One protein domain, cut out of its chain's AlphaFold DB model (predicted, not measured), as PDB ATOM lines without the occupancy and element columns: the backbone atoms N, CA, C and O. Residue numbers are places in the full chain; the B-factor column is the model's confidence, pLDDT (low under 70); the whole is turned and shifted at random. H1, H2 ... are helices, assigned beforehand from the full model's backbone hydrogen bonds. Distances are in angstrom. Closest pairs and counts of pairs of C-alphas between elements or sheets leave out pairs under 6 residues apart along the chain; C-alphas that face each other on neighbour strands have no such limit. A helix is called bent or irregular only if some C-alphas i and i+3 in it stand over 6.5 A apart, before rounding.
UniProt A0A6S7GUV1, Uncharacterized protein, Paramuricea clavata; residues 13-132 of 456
ATOM      1  N   PHE A  13      28.068 -46.199 -53.820       92.44
ATOM      2  CA  PHE A  13      26.845 -45.798 -54.532       92.44
ATOM      3  C   PHE A  13      25.606 -45.878 -53.642       92.44
ATOM      4  O   PHE A  13      24.811 -44.944 -53.608       92.44
ATOM      5  N   ALA A  14      25.466 -46.943 -52.847       91.50
ATOM      6  CA  ALA A  14      24.330 -47.065 -51.937       91.50
ATOM      7  C   ALA A  14      24.327 -45.963 -50.866       91.50
ATOM      8  O   ALA A  14      23.288 -45.368 -50.585       91.50
ATOM      9  N   LYS A  15      25.492 -45.659 -50.278       91.75
ATOM     10  CA  LYS A  15      25.618 -44.611 -49.252       91.75
ATOM     11  C   LYS A  15      25.301 -43.228 -49.805       91.75
ATOM     12  O   LYS A  15      24.577 -42.471 -49.162       91.75
ATOM     13  N   ALA A  16      25.864 -42.906 -50.971       92.56
ATOM     14  CA  ALA A  16      25.646 -41.628 -51.634       92.56
ATOM     15  C   ALA A  16      24.176 -41.475 -52.048       92.56
ATOM     16  O   ALA A  16      23.561 -40.466 -51.712       92.56
ATOM     17  N   ALA A  17      23.573 -42.498 -52.660       92.25
ATOM     18  CA  ALA A  17      22.167 -42.477 -53.055       92.25
ATOM     19  C   ALA A  17      21.226 -42.245 -51.863       92.25
ATOM     20  O   ALA A  17      20.402 -41.335 -51.899       92.25
ATOM     21  N   ILE A  18      21.395 -42.992 -50.763       91.88
ATOM     22  CA  ILE A  18      20.582 -42.809 -49.548       91.88
ATOM     23  C   ILE A  18      20.743 -41.387 -48.993       91.88
ATOM     24  O   ILE A  18      19.757 -40.767 -48.590       91.88
ATOM     25  N   TRP A  19      21.961 -40.839 -48.992       92.50
ATOM     26  CA  TRP A  19      22.209 -39.461 -48.569       92.50
ATOM     27  C   TRP A  19      21.497 -38.434 -49.461       92.50
ATOM     28  O   TRP A  19      20.831 -37.538 -48.938       92.50
ATOM     29  N   HIS A  20      21.584 -38.581 -50.784       91.19
ATOM     30  CA  HIS A  20      20.907 -37.698 -51.734       91.19
ATOM     31  C   HIS A  20      19.385 -37.766 -51.593       91.19
ATOM     32  O   HIS A  20      18.744 -36.723 -51.487       91.19
ATOM     33  N   PHE A  21      18.806 -38.964 -51.490       92.44
ATOM     34  CA  PHE A  21      17.367 -39.119 -51.255       92.44
ATOM     35  C   PHE A  21      16.937 -38.512 -49.923       92.44
ATOM     36  O   PHE A  21      15.887 -37.885 -49.849       92.44
ATOM     37  N   THR A  22      17.764 -38.639 -48.882       90.56
ATOM     38  CA  THR A  22      17.488 -38.020 -47.581       90.56
ATOM     39  C   THR A  22      17.446 -36.501 -47.681       90.56
ATOM     40  O   THR A  22      16.549 -35.889 -47.105       90.56
ATOM     41  N   LYS A  23      18.397 -35.886 -48.396       90.00
ATOM     42  CA  LYS A  23      18.386 -34.438 -48.640       90.00
ATOM     43  C   LYS A  23      17.139 -34.013 -49.405       90.00
ATOM     44  O   LYS A  23      16.412 -33.159 -48.921       90.00
ATOM     45  N   ASP A  24      16.864 -34.677 -50.524       90.44
ATOM     46  CA  ASP A  24      15.736 -34.346 -51.394       90.44
ATOM     47  C   ASP A  24      14.392 -34.449 -50.658       90.44
ATOM     48  O   ASP A  24      13.568 -33.543 -50.726       90.44
ATOM     49  N   VAL A  25      14.199 -35.515 -49.874       89.81
ATOM     50  CA  VAL A  25      13.002 -35.694 -49.042       89.81
ATOM     51  C   VAL A  25      12.914 -34.627 -47.950       89.81
ATOM     52  O   VAL A  25      11.839 -34.083 -47.730       89.81
ATOM     53  N   THR A  26      14.028 -34.285 -47.296       85.75
ATOM     54  CA  THR A  26      14.040 -33.249 -46.246       85.75
ATOM     55  C   THR A  26      13.732 -31.856 -46.807       85.75
ATOM     56  O   THR A  26      13.137 -31.043 -46.108       85.75
ATOM     57  N   GLU A  27      14.143 -31.571 -48.043       86.69
ATOM     58  CA  GLU A  27      13.942 -30.273 -48.697       86.69
ATOM     59  C   GLU A  27      12.541 -30.140 -49.314       86.69
ATOM     60  O   GLU A  27      11.940 -29.067 -49.246       86.69
ATOM     61  N   LYS A  28      12.000 -31.217 -49.901       87.06
ATOM     62  CA  LYS A  28      10.758 -31.171 -50.693       87.06
ATOM     63  C   LYS A  28       9.510 -31.635 -49.953       87.06
ATOM     64  O   LYS A  28       8.410 -31.240 -50.329       87.06
ATOM     65  N   ILE A  29       9.644 -32.476 -48.929       85.44
ATOM     66  CA  ILE A  29       8.492 -33.054 -48.232       85.44
ATOM     67  C   ILE A  29       8.274 -32.313 -46.921       85.44
ATOM     68  O   ILE A  29       9.084 -32.381 -45.999       85.44
ATOM     69  N   LYS A  30       7.155 -31.590 -46.855       85.62
ATOM     70  CA  LYS A  30       6.702 -30.914 -45.642       85.62
ATOM     71  C   LYS A  30       5.814 -31.844 -44.819       85.62
ATOM     72  O   LYS A  30       5.097 -32.696 -45.352       85.62
ATOM     73  N   ARG A  31       5.849 -31.645 -43.501       85.19
ATOM     74  CA  ARG A  31       4.937 -32.301 -42.565       85.19
ATOM     75  C   ARG A  31       3.509 -31.843 -42.854       85.19
ATOM     76  O   ARG A  31       3.288 -30.646 -43.004       85.19
ATOM     77  N   ASN A  32       2.573 -32.785 -42.914       87.12
ATOM     78  CA  ASN A  32       1.155 -32.458 -43.062       87.12
ATOM     79  C   ASN A  32       0.597 -31.974 -41.710       87.12
ATOM     80  O   ASN A  32       1.080 -32.405 -40.662       87.12
ATOM     81  N   ASP A  33      -0.448 -31.147 -41.714       80.50
ATOM     82  CA  ASP A  33      -1.006 -30.572 -40.475       80.50
ATOM     83  C   ASP A  33      -1.546 -31.637 -39.502       80.50
ATOM     84  O   ASP A  33      -1.417 -31.499 -38.288       80.50
ATOM     85  N   ASN A  34      -2.036 -32.760 -40.037       86.19
ATOM     86  CA  ASN A  34      -2.585 -33.883 -39.267       86.19
ATOM     87  C   ASN A  34      -1.540 -34.959 -38.908       86.19
ATOM     88  O   ASN A  34      -1.897 -36.058 -38.485       86.19
ATOM     89  N   GLU A  35      -0.248 -34.695 -39.124       86.31
ATOM     90  CA  GLU A  35       0.820 -35.687 -38.985       86.31
ATOM     91  C   GLU A  35       1.734 -35.389 -37.788       86.31
ATOM     92  O   GLU A  35       2.337 -34.320 -37.664       86.31
ATOM     93  N   THR A  36       1.920 -36.381 -36.917       89.19
ATOM     94  CA  THR A  36       2.891 -36.285 -35.818       89.19
ATOM     95  C   THR A  36       4.338 -36.277 -36.344       89.19
ATOM     96  O   THR A  36       4.636 -36.849 -37.398       89.19
ATOM     97  N   PRO A  37       5.313 -35.719 -35.595       85.31
ATOM     98  CA  PRO A  37       6.731 -35.768 -35.976       85.31
ATOM     99  C   PRO A  37       7.270 -37.185 -36.233       85.31
ATOM    100  O   PRO A  37       8.184 -37.371 -37.040       85.31
ATOM    101  N   TYR A  38       6.720 -38.187 -35.540       84.69
ATOM    102  CA  TYR A  38       7.075 -39.588 -35.740       84.69
ATOM    103  C   TYR A  38       6.518 -40.128 -37.062       84.69
ATOM    104  O   TYR A  38       7.287 -40.683 -37.846       84.69
ATOM    105  N   GLN A  39       5.230 -39.906 -37.348       85.94
ATOM    106  CA  GLN A  39       4.605 -40.307 -38.617       85.94
ATOM    107  C   GLN A  39       5.318 -39.666 -39.816       85.94
ATOM    108  O   GLN A  39       5.687 -40.377 -40.748       85.94
ATOM    109  N   HIS A  40       5.676 -38.380 -39.716       86.25
ATOM    110  CA  HIS A  40       6.457 -37.680 -40.740       86.25
ATOM    111  C   HIS A  40       7.820 -38.322 -40.995       86.25
ATOM    112  O   HIS A  40       8.248 -38.485 -42.139       86.25
ATOM    113  N   ARG A  41       8.509 -38.733 -39.926       86.06
ATOM    114  CA  ARG A  41       9.795 -39.427 -40.031       86.06
ATOM    115  C   ARG A  41       9.638 -40.793 -40.694       86.06
ATOM    116  O   ARG A  41      10.457 -41.138 -41.538       86.06
ATOM    117  N   VAL A  42       8.611 -41.556 -40.324       87.50
ATOM    118  CA  VAL A  42       8.313 -42.868 -40.920       87.50
ATOM    119  C   VAL A  42       8.004 -42.717 -42.410       87.50
ATOM    120  O   VAL A  42       8.650 -43.379 -43.218       87.50
ATOM    121  N   ARG A  43       7.120 -41.780 -42.785       90.56
ATOM    122  CA  ARG A  43       6.782 -41.458 -44.182       90.56
ATOM    123  C   ARG A  43       8.012 -41.036 -44.987       90.56
ATOM    124  O   ARG A  43       8.236 -41.537 -46.084       90.56
ATOM    125  N   SER A  44       8.862 -40.186 -44.415       89.31
ATOM    126  CA  SER A  44      10.117 -39.762 -45.051       89.31
ATOM    127  C   SER A  44      11.053 -40.943 -45.331       89.31
ATOM    128  O   SER A  44      11.621 -41.046 -46.415       89.31
ATOM    129  N   VAL A  45      11.215 -41.858 -44.368       91.00
ATOM    130  CA  VAL A  45      12.050 -43.058 -44.545       91.00
ATOM    131  C   VAL A  45      11.441 -44.014 -45.567       91.00
ATOM    132  O   VAL A  45      12.191 -44.613 -46.332       91.00
ATOM    133  N   GLN A  46      10.113 -44.132 -45.612       92.19
ATOM    134  CA  GLN A  46       9.405 -44.990 -46.565       92.19
ATOM    135  C   GLN A  46       9.683 -44.547 -48.004       92.19
ATOM    136  O   GLN A  46      10.086 -45.350 -48.837       92.19
ATOM    137  N   ILE A  47       9.619 -43.241 -48.261       92.12
ATOM    138  CA  ILE A  47       9.923 -42.670 -49.578       92.12
ATOM    139  C   ILE A  47      11.395 -42.893 -49.959       92.12
ATOM    140  O   ILE A  47      11.710 -43.194 -51.110       92.12
ATOM    141  N   ILE A  48      12.322 -42.782 -48.997       92.62
ATOM    142  CA  ILE A  48      13.743 -43.093 -49.229       92.62
ATOM    143  C   ILE A  48      13.922 -44.582 -49.558       92.62
ATOM    144  O   ILE A  48      14.699 -44.913 -50.455       92.62
ATOM    145  N   HIS A  49      13.218 -45.471 -48.852       93.56
ATOM    146  CA  HIS A  49      13.259 -46.921 -49.062       93.56
ATOM    147  C   HIS A  49      12.775 -47.306 -50.462       93.56
ATOM    148  O   HIS A  49      13.474 -48.030 -51.172       93.56
ATOM    149  N   GLU A  50      11.648 -46.746 -50.895       91.56
ATOM    150  CA  GLU A  50      11.070 -46.976 -52.223       91.56
ATOM    151  C   GLU A  50      11.997 -46.489 -53.339       91.56
ATOM    152  O   GLU A  50      12.328 -47.243 -54.255       91.56
ATOM    153  N   ARG A  51      12.514 -45.257 -53.234       92.12
ATOM    154  CA  ARG A  51      13.464 -44.707 -54.218       92.12
ATOM    155  C   ARG A  51      14.756 -45.508 -54.294       92.12
ATOM    156  O   ARG A  51      15.317 -45.688 -55.379       92.12
ATOM    157  N   PHE A  52      15.226 -46.004 -53.154       91.38
ATOM    158  CA  PHE A  52      16.384 -46.881 -53.102       91.38
ATOM    159  C   PHE A  52      16.119 -48.205 -53.828       91.38
ATOM    160  O   PHE A  52      16.936 -48.603 -54.657       91.38
ATOM    161  N   GLY A  53      14.962 -48.834 -53.597       88.56
ATOM    162  CA  GLY A  53      14.555 -50.058 -54.295       88.56
ATOM    163  C   GLY A  53      14.424 -49.883 -55.812       88.56
ATOM    164  O   GLY A  53      14.868 -50.745 -56.565       88.56
ATOM    165  N   LEU A  54      13.899 -48.740 -56.268       89.06
ATOM    166  CA  LEU A  54      13.803 -48.409 -57.697       89.06
ATOM    167  C   LEU A  54      15.176 -48.188 -58.351       89.06
ATOM    168  O   LEU A  54      15.375 -48.529 -59.513       89.06
ATOM    169  N   THR A  55      16.136 -47.628 -57.609       87.56
ATOM    170  CA  THR A  55      17.489 -47.340 -58.123       87.56
ATOM    171  C   THR A  55      18.378 -48.588 -58.144       87.56
ATOM    172  O   THR A  55      19.212 -48.755 -59.036       87.56
ATOM    173  N   PHE A  56      18.206 -49.477 -57.163       88.62
ATOM    174  CA  PHE A  56      19.006 -50.687 -56.990       88.62
ATOM    175  C   PHE A  56      18.112 -51.932 -57.021       88.62
ATOM    176  O   PHE A  56      17.814 -52.532 -55.993       88.62
ATOM    177  N   THR A  57      17.732 -52.362 -58.224       80.31
ATOM    178  CA  THR A  57      16.849 -53.524 -58.450       80.31
ATOM    179  C   THR A  57      17.510 -54.882 -58.165       80.31
ATOM    180  O   THR A  57      16.847 -55.919 -58.133       80.31
ATOM    181  N   ASN A  58      18.826 -54.909 -57.936       78.81
ATOM    182  CA  ASN A  58      19.577 -56.130 -57.655       78.81
ATOM    183  C   ASN A  58      19.330 -56.624 -56.215       78.81
ATOM    184  O   ASN A  58      19.510 -55.876 -55.253       78.81
ATOM    185  N   LYS A  59      19.044 -57.926 -56.048       78.00
ATOM    186  CA  LYS A  59      18.877 -58.591 -54.739       78.00
ATOM    187  C   LYS A  59      20.044 -58.338 -53.767       78.00
ATOM    188  O   LYS A  59      19.823 -58.285 -52.560       78.00
ATOM    189  N   LYS A  60      21.267 -58.104 -54.265       83.69
ATOM    190  CA  LYS A  60      22.462 -57.751 -53.465       83.69
ATOM    191  C   LYS A  60      22.379 -56.391 -52.749       83.69
ATOM    192  O   LYS A  60      23.241 -56.106 -51.908       83.69
ATOM    193  N   PHE A  61      21.385 -55.569 -53.084       85.75
ATOM    194  CA  PHE A  61      21.064 -54.293 -52.443       85.75
ATOM    195  C   PHE A  61      19.739 -54.324 -51.674       85.75
ATOM    196  O   PHE A  61      19.273 -53.285 -51.216       85.75
ATOM    197  N   SER A  62      19.142 -55.501 -51.475       84.81
ATOM    198  CA  SER A  62      17.944 -55.613 -50.648       84.81
ATOM    199  C   SER A  62      18.245 -55.171 -49.212       84.81
ATOM    200  O   SER A  62      19.156 -55.683 -48.558       84.81
ATOM    201  N   VAL A  63      17.488 -54.187 -48.732       86.69
ATOM    202  CA  VAL A  63      17.518 -53.698 -47.354       86.69
ATOM    203  C   VAL A  63      16.085 -53.621 -46.858       86.69
ATOM    204  O   VAL A  63      15.223 -53.051 -47.525       86.69
ATOM    205  N   ASP A  64      15.804 -54.209 -45.701       88.50
ATOM    206  CA  ASP A  64      14.476 -54.126 -45.108       88.50
ATOM    207  C   ASP A  64      14.216 -52.721 -44.541       88.50
ATOM    208  O   ASP A  64      15.127 -52.042 -44.049       88.50
ATOM    209  N   PHE A  65      12.955 -52.285 -44.599       89.50
ATOM    210  CA  PHE A  65      12.536 -50.957 -44.148       89.50
ATOM    211  C   PHE A  65      12.974 -50.667 -42.702       89.50
ATOM    212  O   PHE A  65      13.527 -49.603 -42.420       89.50
ATOM    213  N   LYS A  66      12.805 -51.636 -41.789       87.62
ATOM    214  CA  LYS A  66      13.161 -51.486 -40.366       87.62
ATOM    215  C   LYS A  66      14.667 -51.278 -40.181       87.62
ATOM    216  O   LYS A  66      15.093 -50.447 -39.376       87.62
ATOM    217  N   THR A  67      15.497 -51.990 -40.939       87.19
ATOM    218  CA  THR A  67      16.952 -51.824 -40.929       87.19
ATOM    219  C   THR A  67      17.359 -50.473 -41.486       87.19
ATOM    220  O   THR A  67      18.189 -49.810 -40.860       87.19
ATOM    221  N   LEU A  68      16.768 -50.028 -42.599       88.81
ATOM    222  CA  LEU A  68      17.039 -48.699 -43.142       88.81
ATOM    223  C   LEU A  68      16.648 -47.610 -42.137       88.81
ATOM    224  O   LEU A  68      17.482 -46.773 -41.803       88.81
ATOM    225  N   GLN A  69      15.440 -47.675 -41.571       88.69
ATOM    226  CA  GLN A  69      14.952 -46.736 -40.557       88.69
ATOM    227  C   GLN A  69      15.901 -46.636 -39.356       88.69
ATOM    228  O   GLN A  69      16.221 -45.538 -38.901       88.69
ATOM    229  N   ARG A  70      16.401 -47.778 -38.871       88.38
ATOM    230  CA  ARG A  70      17.335 -47.847 -37.741       88.38
ATOM    231  C   ARG A  70      18.729 -47.313 -38.079       88.38
ATOM    232  O   ARG A  70      19.377 -46.740 -37.211       88.38
ATOM    233  N   LYS A  71      19.226 -47.532 -39.302       87.75
ATOM    234  CA  LYS A  71      20.613 -47.211 -39.699       87.75
ATOM    235  C   LYS A  71      20.771 -45.853 -40.382       87.75
ATOM    236  O   LYS A  71      21.887 -45.337 -40.452       87.75
ATOM    237  N   LEU A  72      19.682 -45.259 -40.860       89.94
ATOM    238  CA  LEU A  72      19.695 -43.965 -41.535       89.94
ATOM    239  C   LEU A  72      20.239 -42.816 -40.662       89.94
ATOM    240  O   LEU A  72      21.045 -42.039 -41.180       89.94
ATOM    241  N   PRO A  73      19.888 -42.690 -39.361       89.06
ATOM    242  CA  PRO A  73      20.420 -41.619 -38.517       89.06
ATOM    243  C   PRO A  73      21.949 -41.642 -38.409       89.06
ATOM    244  O   PRO A  73      22.588 -40.593 -38.498       89.06
ATOM    245  N   ASP A  74      22.541 -42.835 -38.296       85.81
ATOM    246  CA  ASP A  74      23.994 -43.007 -38.224       85.81
ATOM    247  C   ASP A  74      24.670 -42.561 -39.522       85.81
ATOM    248  O   ASP A  74      25.666 -41.836 -39.490       85.81
ATOM    249  N   LEU A  75      24.110 -42.954 -40.672       88.25
ATOM    250  CA  LEU A  75      24.621 -42.553 -41.982       88.25
ATOM    251  C   LEU A  75      24.515 -41.039 -42.183       88.25
ATOM    252  O   LEU A  75      25.487 -40.402 -42.594       88.25
ATOM    253  N   ARG A  76      23.370 -40.447 -41.825       88.12
ATOM    254  CA  ARG A  76      23.156 -38.997 -41.882       88.12
ATOM    255  C   ARG A  76      24.197 -38.266 -41.041       88.12
ATOM    256  O   ARG A  76      24.828 -37.338 -41.540       88.12
ATOM    257  N   LYS A  77      24.425 -38.727 -39.807       87.88
ATOM    258  CA  LYS A  77      25.439 -38.167 -38.908       87.88
ATOM    259  C   LYS A  77      26.830 -38.206 -39.539       87.88
ATOM    260  O   LYS A  77      27.542 -37.217 -39.459       87.88
ATOM    261  N   LYS A  78      27.219 -39.291 -40.222       87.38
ATOM    262  CA  LYS A  78      28.531 -39.375 -40.898       87.38
ATOM    263  C   LYS A  78      28.721 -38.325 -41.988       87.38
ATOM    264  O   LYS A  78      29.796 -37.738 -42.070       87.38
ATOM    265  N   PHE A  79      27.697 -38.076 -42.799       87.12
ATOM    266  CA  PHE A  79      27.768 -37.069 -43.856       87.12
ATOM    267  C   PHE A  79      27.685 -35.633 -43.329       87.12
ATOM    268  O   PHE A  79      28.274 -34.739 -43.938       87.12
ATOM    269  N   THR A  80      26.984 -35.389 -42.218       85.25
ATOM    270  CA  THR A  80      26.912 -34.051 -41.607       85.25
ATOM    271  C   THR A  80      28.153 -33.716 -40.787       85.25
ATOM    272  O   THR A  80      28.623 -32.588 -40.858       85.25
ATOM    273  N   THR A  81      28.731 -34.682 -40.066       82.56
ATOM    274  CA  THR A  81      29.961 -34.494 -39.278       82.56
ATOM    275  C   THR A  81      31.232 -34.785 -40.081       82.56
ATOM    276  O   THR A  81      32.273 -35.103 -39.501       82.56
ATOM    277  N   TRP A  82      31.158 -34.757 -41.415       83.50
ATOM    278  CA  TRP A  82      32.340 -34.896 -42.260       83.50
ATOM    279  C   TRP A  82      33.287 -33.725 -41.984       83.50
ATOM    280  O   TRP A  82      32.848 -32.580 -41.916       83.50
ATOM    281  N   ASN A  83      34.579 -34.008 -41.802       76.81
ATOM    282  CA  ASN A  83      35.560 -32.990 -41.423       76.81
ATOM    283  C   ASN A  83      35.547 -31.809 -42.415       76.81
ATOM    284  O   ASN A  83      35.804 -31.999 -43.603       76.81
ATOM    285  N   LEU A  84      35.297 -30.598 -41.905       67.94
ATOM    286  CA  LEU A  84      35.211 -29.362 -42.690       67.94
ATOM    287  C   LEU A  84      36.504 -29.053 -43.462       67.94
ATOM    288  O   LEU A  84      36.441 -28.551 -44.579       67.94
ATOM    289  N   ARG A  85      37.675 -29.439 -42.930       66.31
ATOM    290  CA  ARG A  85      38.977 -29.290 -43.611       66.31
ATOM    291  C   ARG A  85      39.164 -30.259 -44.789       66.31
ATOM    292  O   ARG A  85      40.112 -30.119 -45.548       66.31
ATOM    293  N   LYS A  86      38.267 -31.238 -44.948       77.31
ATOM    294  CA  LYS A  86      38.252 -32.258 -46.012       77.31
ATOM    295  C   LYS A  86      37.013 -32.128 -46.908       77.31
ATOM    296  O   LYS A  86      36.518 -33.118 -47.443       77.31
ATOM    297  N   LYS A  87      36.496 -30.904 -47.075       81.00
ATOM    298  CA  LYS A  87      35.320 -30.617 -47.916       81.00
ATOM    299  C   LYS A  87      35.495 -31.134 -49.353       81.00
ATOM    300  O   LYS A  87      34.599 -31.802 -49.856       81.00
ATOM    301  N   LYS A  88      36.682 -30.939 -49.938       82.50
ATOM    302  CA  LYS A  88      37.029 -31.430 -51.282       82.50
ATOM    303  C   LYS A  88      36.926 -32.960 -51.406       82.50
ATOM    304  O   LYS A  88      36.364 -33.454 -52.373       82.50
ATOM    305  N   GLU A  89      37.382 -33.714 -50.401       84.44
ATOM    306  CA  GLU A  89      37.274 -35.189 -50.388       84.44
ATOM    307  C   GLU A  89      35.809 -35.653 -50.335       84.44
ATOM    308  O   GLU A  89      35.439 -36.658 -50.939       84.44
ATOM    309  N   ARG A  90      34.952 -34.915 -49.618       87.31
ATOM    310  CA  ARG A  90      33.511 -35.193 -49.565       87.31
ATOM    311  C   ARG A  90      32.840 -34.958 -50.915       87.31
ATOM    312  O   ARG A  90      31.992 -35.755 -51.302       87.31
ATOM    313  N   GLU A  91      33.179 -33.863 -51.588       88.88
ATOM    314  CA  GLU A  91      32.643 -33.531 -52.913       88.88
ATOM    315  C   GLU A  91      33.047 -34.601 -53.928       88.88
ATOM    316  O   GLU A  91      32.170 -35.200 -54.541       88.88
ATOM    317  N   GLN A  92      34.331 -34.964 -53.967       89.25
ATOM    318  CA  GLN A  92      34.841 -36.042 -54.819       89.25
ATOM    319  C   GLN A  92      34.194 -37.402 -54.517       89.25
ATOM    320  O   GLN A  92      33.913 -38.173 -55.432       89.25
ATOM    321  N   TYR A  93      33.936 -37.716 -53.241       91.75
ATOM    322  CA  TYR A  93      33.207 -38.932 -52.868       91.75
ATOM    323  C   TYR A  93      31.788 -38.934 -53.446       91.75
ATOM    324  O   TYR A  93      31.349 -39.933 -54.015       91.75
ATOM    325  N   LEU A  94      31.049 -37.839 -53.251       90.94
ATOM    326  CA  LEU A  94      29.659 -37.746 -53.687       90.94
ATOM    327  C   LEU A  94      29.558 -37.762 -55.210       90.94
ATOM    328  O   LEU A  94      28.709 -38.479 -55.722       90.94
ATOM    329  N   GLU A  95      30.448 -37.046 -55.898       91.44
ATOM    330  CA  GLU A  95      30.542 -36.991 -57.357       91.44
ATOM    331  C   GLU A  95      30.825 -38.370 -57.962       91.44
ATOM    332  O   GLU A  95      30.096 -38.817 -58.841       91.44
ATOM    333  N   ALA A  96      31.817 -39.099 -57.442       90.12
ATOM    334  CA  ALA A  96      32.155 -40.428 -57.948       90.12
ATOM    335  C   ALA A  96      31.002 -41.433 -57.783       90.12
ATOM    336  O   ALA A  96      30.765 -42.258 -58.666       90.12
ATOM    337  N   PHE A  97      30.260 -41.344 -56.675       92.19
ATOM    338  CA  PHE A  97      29.190 -42.279 -56.322       92.19
ATOM    339  C   PHE A  97      27.770 -41.771 -56.632       92.19
ATOM    340  O   PHE A  97      26.803 -42.254 -56.032       92.19
ATOM    341  N   LEU A  98      27.619 -40.829 -57.568       88.81
ATOM    342  CA  LEU A  98      26.310 -40.347 -58.016       88.81
ATOM    343  C   LEU A  98      25.439 -41.466 -58.604       88.81
ATOM    344  O   LEU A  98      25.921 -42.447 -59.174       88.81
ATOM    345  N   ALA A  99      24.120 -41.286 -58.503       85.06
ATOM    346  CA  ALA A  99      23.150 -42.221 -59.070       85.06
ATOM    347  C   ALA A  99      23.262 -42.325 -60.602       85.06
ATOM    348  O   ALA A  99      23.022 -43.395 -61.154       85.06
ATOM    349  N   ASP A 100      23.660 -41.256 -61.292       86.69
ATOM    350  CA  ASP A 100      23.836 -41.286 -62.747       86.69
ATOM    351  C   ASP A 100      25.095 -42.061 -63.154       86.69
ATOM    352  O   ASP A 100      25.036 -42.872 -64.078       86.69
ATOM    353  N   ASN A 101      26.176 -41.957 -62.375       91.31
ATOM    354  CA  ASN A 101      27.351 -42.815 -62.544       91.31
ATOM    355  C   ASN A 101      26.999 -44.288 -62.314       91.31
ATOM    356  O   ASN A 101      27.474 -45.152 -63.041       91.31
ATOM    357  N   TRP A 102      26.123 -44.585 -61.345       90.38
ATOM    358  CA  TRP A 102      25.598 -45.938 -61.164       90.38
ATOM    359  C   TRP A 102      24.805 -46.415 -62.386       90.38
ATOM    360  O   TRP A 102      24.983 -47.551 -62.820       90.38
ATOM    361  N   LYS A 103      23.942 -45.572 -62.968       88.69
ATOM    362  CA  LYS A 103      23.173 -45.930 -64.174       88.69
ATOM    363  C   LYS A 103      24.085 -46.227 -65.362       88.69
ATOM    364  O   LYS A 103      23.800 -47.198 -66.061       88.69
ATOM    365  N   ALA A 104      25.169 -45.467 -65.518       90.50
ATOM    366  CA  ALA A 104      26.153 -45.620 -66.589       90.50
ATOM    367  C   ALA A 104      26.983 -46.918 -66.513       90.50
ATOM    368  O   ALA A 104      27.596 -47.299 -67.506       90.50
ATOM    369  N   LEU A 105      26.993 -47.621 -65.372       89.69
ATOM    370  CA  LEU A 105      27.693 -48.902 -65.252       89.69
ATOM    371  C   LEU A 105      27.035 -50.010 -66.082       89.69
ATOM    372  O   LEU A 105      25.802 -50.136 -66.116       89.69
ATOM    373  N   SER A 106      27.869 -50.879 -66.659       89.75
ATOM    374  CA  SER A 106      27.434 -52.109 -67.329       89.75
ATOM    375  C   SER A 106      26.757 -53.076 -66.348       89.75
ATOM    376  O   SER A 106      26.868 -52.948 -65.121       89.75
ATOM    377  N   VAL A 107      26.041 -54.072 -66.876       86.88
ATOM    378  CA  VAL A 107      25.413 -55.114 -66.048       86.88
ATOM    379  C   VAL A 107      26.473 -55.911 -65.277       86.88
ATOM    380  O   VAL A 107      26.262 -56.189 -64.094       86.88
ATOM    381  N   GLU A 108      27.628 -56.211 -65.888       85.06
ATOM    382  CA  GLU A 108      28.711 -56.922 -65.193       85.06
ATOM    383  C   GLU A 108      29.298 -56.066 -64.071       85.06
ATOM    384  O   GLU A 108      29.452 -56.537 -62.945       85.06
ATOM    385  N   GLN A 109      29.536 -54.780 -64.340       86.12
ATOM    386  CA  GLN A 109      30.065 -53.852 -63.344       86.12
ATOM    387  C   GLN A 109      29.118 -53.738 -62.148       86.12
ATOM    388  O   GLN A 109      29.545 -53.893 -61.007       86.12
ATOM    389  N   LYS A 110      27.809 -53.570 -62.386       88.94
ATOM    390  CA  LYS A 110      26.787 -53.532 -61.324       88.94
ATOM    391  C   LYS A 110      26.763 -54.813 -60.483       88.94
ATOM    392  O   LYS A 110      26.480 -54.740 -59.284       88.94
ATOM    393  N   ALA A 111      27.067 -55.976 -61.068       86.00
ATOM    394  CA  ALA A 111      27.070 -57.260 -60.367       86.00
ATOM    395  C   ALA A 111      28.194 -57.391 -59.320       86.00
ATOM    396  O   ALA A 111      28.048 -58.175 -58.371       86.00
ATOM    397  N   GLU A 112      29.271 -56.609 -59.448       85.62
ATOM    398  CA  GLU A 112      30.397 -56.568 -58.506       85.62
ATOM    399  C   GLU A 112      30.085 -55.783 -57.217       85.62
ATOM    400  O   GLU A 112      30.827 -55.879 -56.233       85.62
ATOM    401  N   HIS A 113      28.996 -55.009 -57.184       88.69
ATOM    402  CA  HIS A 113      28.623 -54.189 -56.030       88.69
ATOM    403  C   HIS A 113      27.536 -54.843 -55.158       88.69
ATOM    404  O   HIS A 113      26.617 -55.506 -55.643       88.69
ATOM    405  N   SER A 114      27.616 -54.631 -53.840       87.19
ATOM    406  CA  SER A 114      26.619 -55.093 -52.866       87.19
ATOM    407  C   SER A 114      26.601 -54.212 -51.608       87.19
ATOM    408  O   SER A 114      27.554 -53.490 -51.310       87.19
ATOM    409  N   LEU A 115      25.527 -54.293 -50.815       84.00
ATOM    410  CA  LEU A 115      25.500 -53.722 -49.463       84.00
ATOM    411  C   LEU A 115      26.434 -54.438 -48.476       84.00
ATOM    412  O   LEU A 115      26.842 -53.826 -47.482       84.00
ATOM    413  N   MET A 116      26.764 -55.703 -48.750       77.00
ATOM    414  CA  MET A 116      27.505 -56.591 -47.847       77.00
ATOM    415  C   MET A 116      28.941 -56.864 -48.298       77.00
ATOM    416  O   MET A 116      29.747 -57.339 -47.503       77.00
ATOM    417  N   ASP A 117      29.265 -56.544 -49.549       72.69
ATOM    418  CA  ASP A 117      30.563 -56.814 -50.151       72.69
ATOM    419  C   ASP A 117      31.020 -55.623 -51.002       72.69
ATOM    420  O   ASP A 117      30.275 -55.108 -51.842       72.69
ATOM    421  N   ARG A 118      32.263 -55.185 -50.768       67.31
ATOM    422  CA  ARG A 118      32.863 -54.020 -51.426       67.31
ATOM    423  C   ARG A 118      33.683 -54.365 -52.656       67.31
ATOM    424  O   ARG A 118      34.298 -53.431 -53.154       67.31
ATOM    425  N   ARG A 119      33.763 -55.624 -53.108       71.62
ATOM    426  CA  ARG A 119      34.657 -56.019 -54.216       71.62
ATOM    427  C   ARG A 119      34.601 -55.039 -55.397       71.62
ATOM    428  O   ARG A 119      35.628 -54.440 -55.699       71.62
ATOM    429  N   GLY A 120      33.421 -54.710 -55.927       75.56
ATOM    430  CA  GLY A 120      33.290 -53.725 -57.016       75.56
ATOM    431  C   GLY A 120      33.770 -52.312 -56.659       75.56
ATOM    432  O   GLY A 120      34.575 -51.715 -57.371       75.56
ATOM    433  N   CYS A 121      33.365 -51.776 -55.499       81.12
ATOM    434  CA  CYS A 121      33.847 -50.463 -55.040       81.12
ATOM    435  C   CYS A 121      35.348 -50.448 -54.732       81.12
ATOM    436  O   CYS A 121      35.974 -49.402 -54.827       81.12
ATOM    437  N   PHE A 122      35.926 -51.569 -54.312       76.88
ATOM    438  CA  PHE A 122      37.346 -51.676 -54.012       76.88
ATOM    439  C   PHE A 122      38.173 -51.748 -55.289       76.88
ATOM    440  O   PHE A 122      39.149 -51.021 -55.395       76.88
ATOM    441  N   HIS A 123      37.771 -52.559 -56.265       75.06
ATOM    442  CA  HIS A 123      38.527 -52.695 -57.507       75.06
ATOM    443  C   HIS A 123      38.466 -51.431 -58.370       75.06
ATOM    444  O   HIS A 123      39.476 -51.045 -58.943       75.06
ATOM    445  N   ARG A 124      37.309 -50.755 -58.430       78.88
ATOM    446  CA  ARG A 124      37.087 -49.650 -59.383       78.88
ATOM    447  C   ARG A 124      37.065 -48.258 -58.753       78.88
ATOM    448  O   ARG A 124      37.321 -47.274 -59.431       78.88
ATOM    449  N   TYR A 125      36.776 -48.166 -57.455       82.56
ATOM    450  CA  TYR A 125      36.548 -46.893 -56.760       82.56
ATOM    451  C   TYR A 125      37.299 -46.803 -55.423       82.56
ATOM    452  O   TYR A 125      36.850 -46.113 -54.504       82.56
ATOM    453  N   SER A 126      38.429 -47.508 -55.277       78.81
ATOM    454  CA  SER A 126      39.206 -47.585 -54.026       78.81
ATOM    455  C   SER A 126      39.546 -46.210 -53.452       78.81
ATOM    456  O   SER A 126      39.334 -45.979 -52.258       78.81
ATOM    457  N   VAL A 127      40.027 -45.305 -54.309       77.19
ATOM    458  CA  VAL A 127      40.417 -43.934 -53.955       77.19
ATOM    459  C   VAL A 127      39.227 -43.185 -53.369       77.19
ATOM    460  O   VAL A 127      39.288 -42.735 -52.226       77.19
ATOM    461  N   TYR A 128      38.105 -43.139 -54.087       84.31
ATOM    462  CA  TYR A 128      36.909 -42.437 -53.632       84.31
ATOM    463  C   TYR A 128      36.325 -43.080 -52.376       84.31
ATOM    464  O   TYR A 128      36.027 -42.383 -51.414       84.31
ATOM    465  N   GLN A 129      36.244 -44.413 -52.306       82.75
ATOM    466  CA  GLN A 129      35.741 -45.123 -51.126       82.75
ATOM    467  C   GLN A 129      36.551 -44.794 -49.857       82.75
ATOM    468  O   GLN A 129      35.991 -44.805 -48.758       82.75
ATOM    469  N   SER A 130      37.848 -44.489 -49.995       76.94
ATOM    470  CA  SER A 130      38.733 -44.126 -48.879       76.94
ATOM    471  C   SER A 130      38.396 -42.780 -48.229       76.94
ATOM    472  O   SER A 130      38.737 -42.565 -47.065       76.94
ATOM    473  N   PHE A 131      37.679 -41.897 -48.932       83.25
ATOM    474  CA  PHE A 131      37.278 -40.599 -48.398       83.25
ATOM    475  C   PHE A 131      36.169 -40.709 -47.343       83.25
ATOM    476  O   PHE A 131      36.045 -39.830 -46.491       83.25
ATOM    477  N   PHE A 132      35.378 -41.789 -47.343       83.94
ATOM    478  CA  PHE A 132      34.249 -41.933 -46.421       83.94
ATOM    479  C   PHE A 132      34.689 -41.968 -44.939       83.94
ATOM    480  O   PHE A 132      35.530 -42.788 -44.560       83.94
TER     481      PHE A 132
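AT A GLANCE: This is residues 13 to 132 of the 456 residues of an uncharacterized protein of Paramuricea clavata (UniProt A0A6S7GUV1). Three long helices, H2, H1 and H3, pack crosswise as the main body: H1 and H2 cross each other, and H3 crosses both. Four shorter helices, H4 to H7, make a loose arc round the end where H1 begins. The printed part has 120 residues with seven named helices, H1 to H7 in order along the chain, and no named strand; the class is all helix, with 87 of the 120 printed residues in the named helices. The whole is compact, with a radius of gyration of the C-alphas of 15.2 A and spans of 48 by 37 by 22 A.

IN THESE COORDINATES: H2, residues 37 to 55, begins at C-alpha 37 (6.731, -35.768, -35.976) and is 27.2 A long. H1, residues 13 to 28, begins at C-alpha 13 (26.845, -45.798, -54.532) and is 22.1 A long. H3, residues 65 to 80, is 22.3 A long, with a kink of 36 degrees near residue 72. H4 is residues 84 to 96, H5 99 to 104 and H6 107 to 111. H7, residues 119 to 130, ends at C-alpha 130 (38.733, -44.126, -48.879). H3, only just, H4 and H7 are irregular: C-alphas 70 and 73 are 7.0 A apart, 85 and 88 8.2 A, 124 and 127 8.6 A.

HOW THE PARTS SIT: H2 touches the hub, H1, at a steep tilt of 45 degrees, opposite ways; their closest C-alphas, Phe 21 and Ile 48, are 5.7 A apart. H3 touches H2, about perpendicular at 87 degrees, closest at C-alphas Val 45 and Gln 69, 6.2 A. H5 touches H1 with C-alphas Ala 17 and Ala 99 closest, 6.1 A. H4 touches H7, closest at C-alphas Tyr 93 and Tyr 128, 5.2 A. H6 and H7 only just touch, with 3 pairs of C-alphas within 8 A; Gln 109 and Gly 120 are closest, 7.1 A. Every O i to N i+4 pair is within hydrogen-bond range in H1, H2, H5 and H6, against 10 of 12 in H3, 7 of 9 in H4 and 5 of 8 in H7.

THE WHOLE: The farthest C-alphas, Asn 34 and His 123, are 48.8 A apart. The printed part has no cut and no long link. Residues 84 to 85 and 118 have pLDDT under 70.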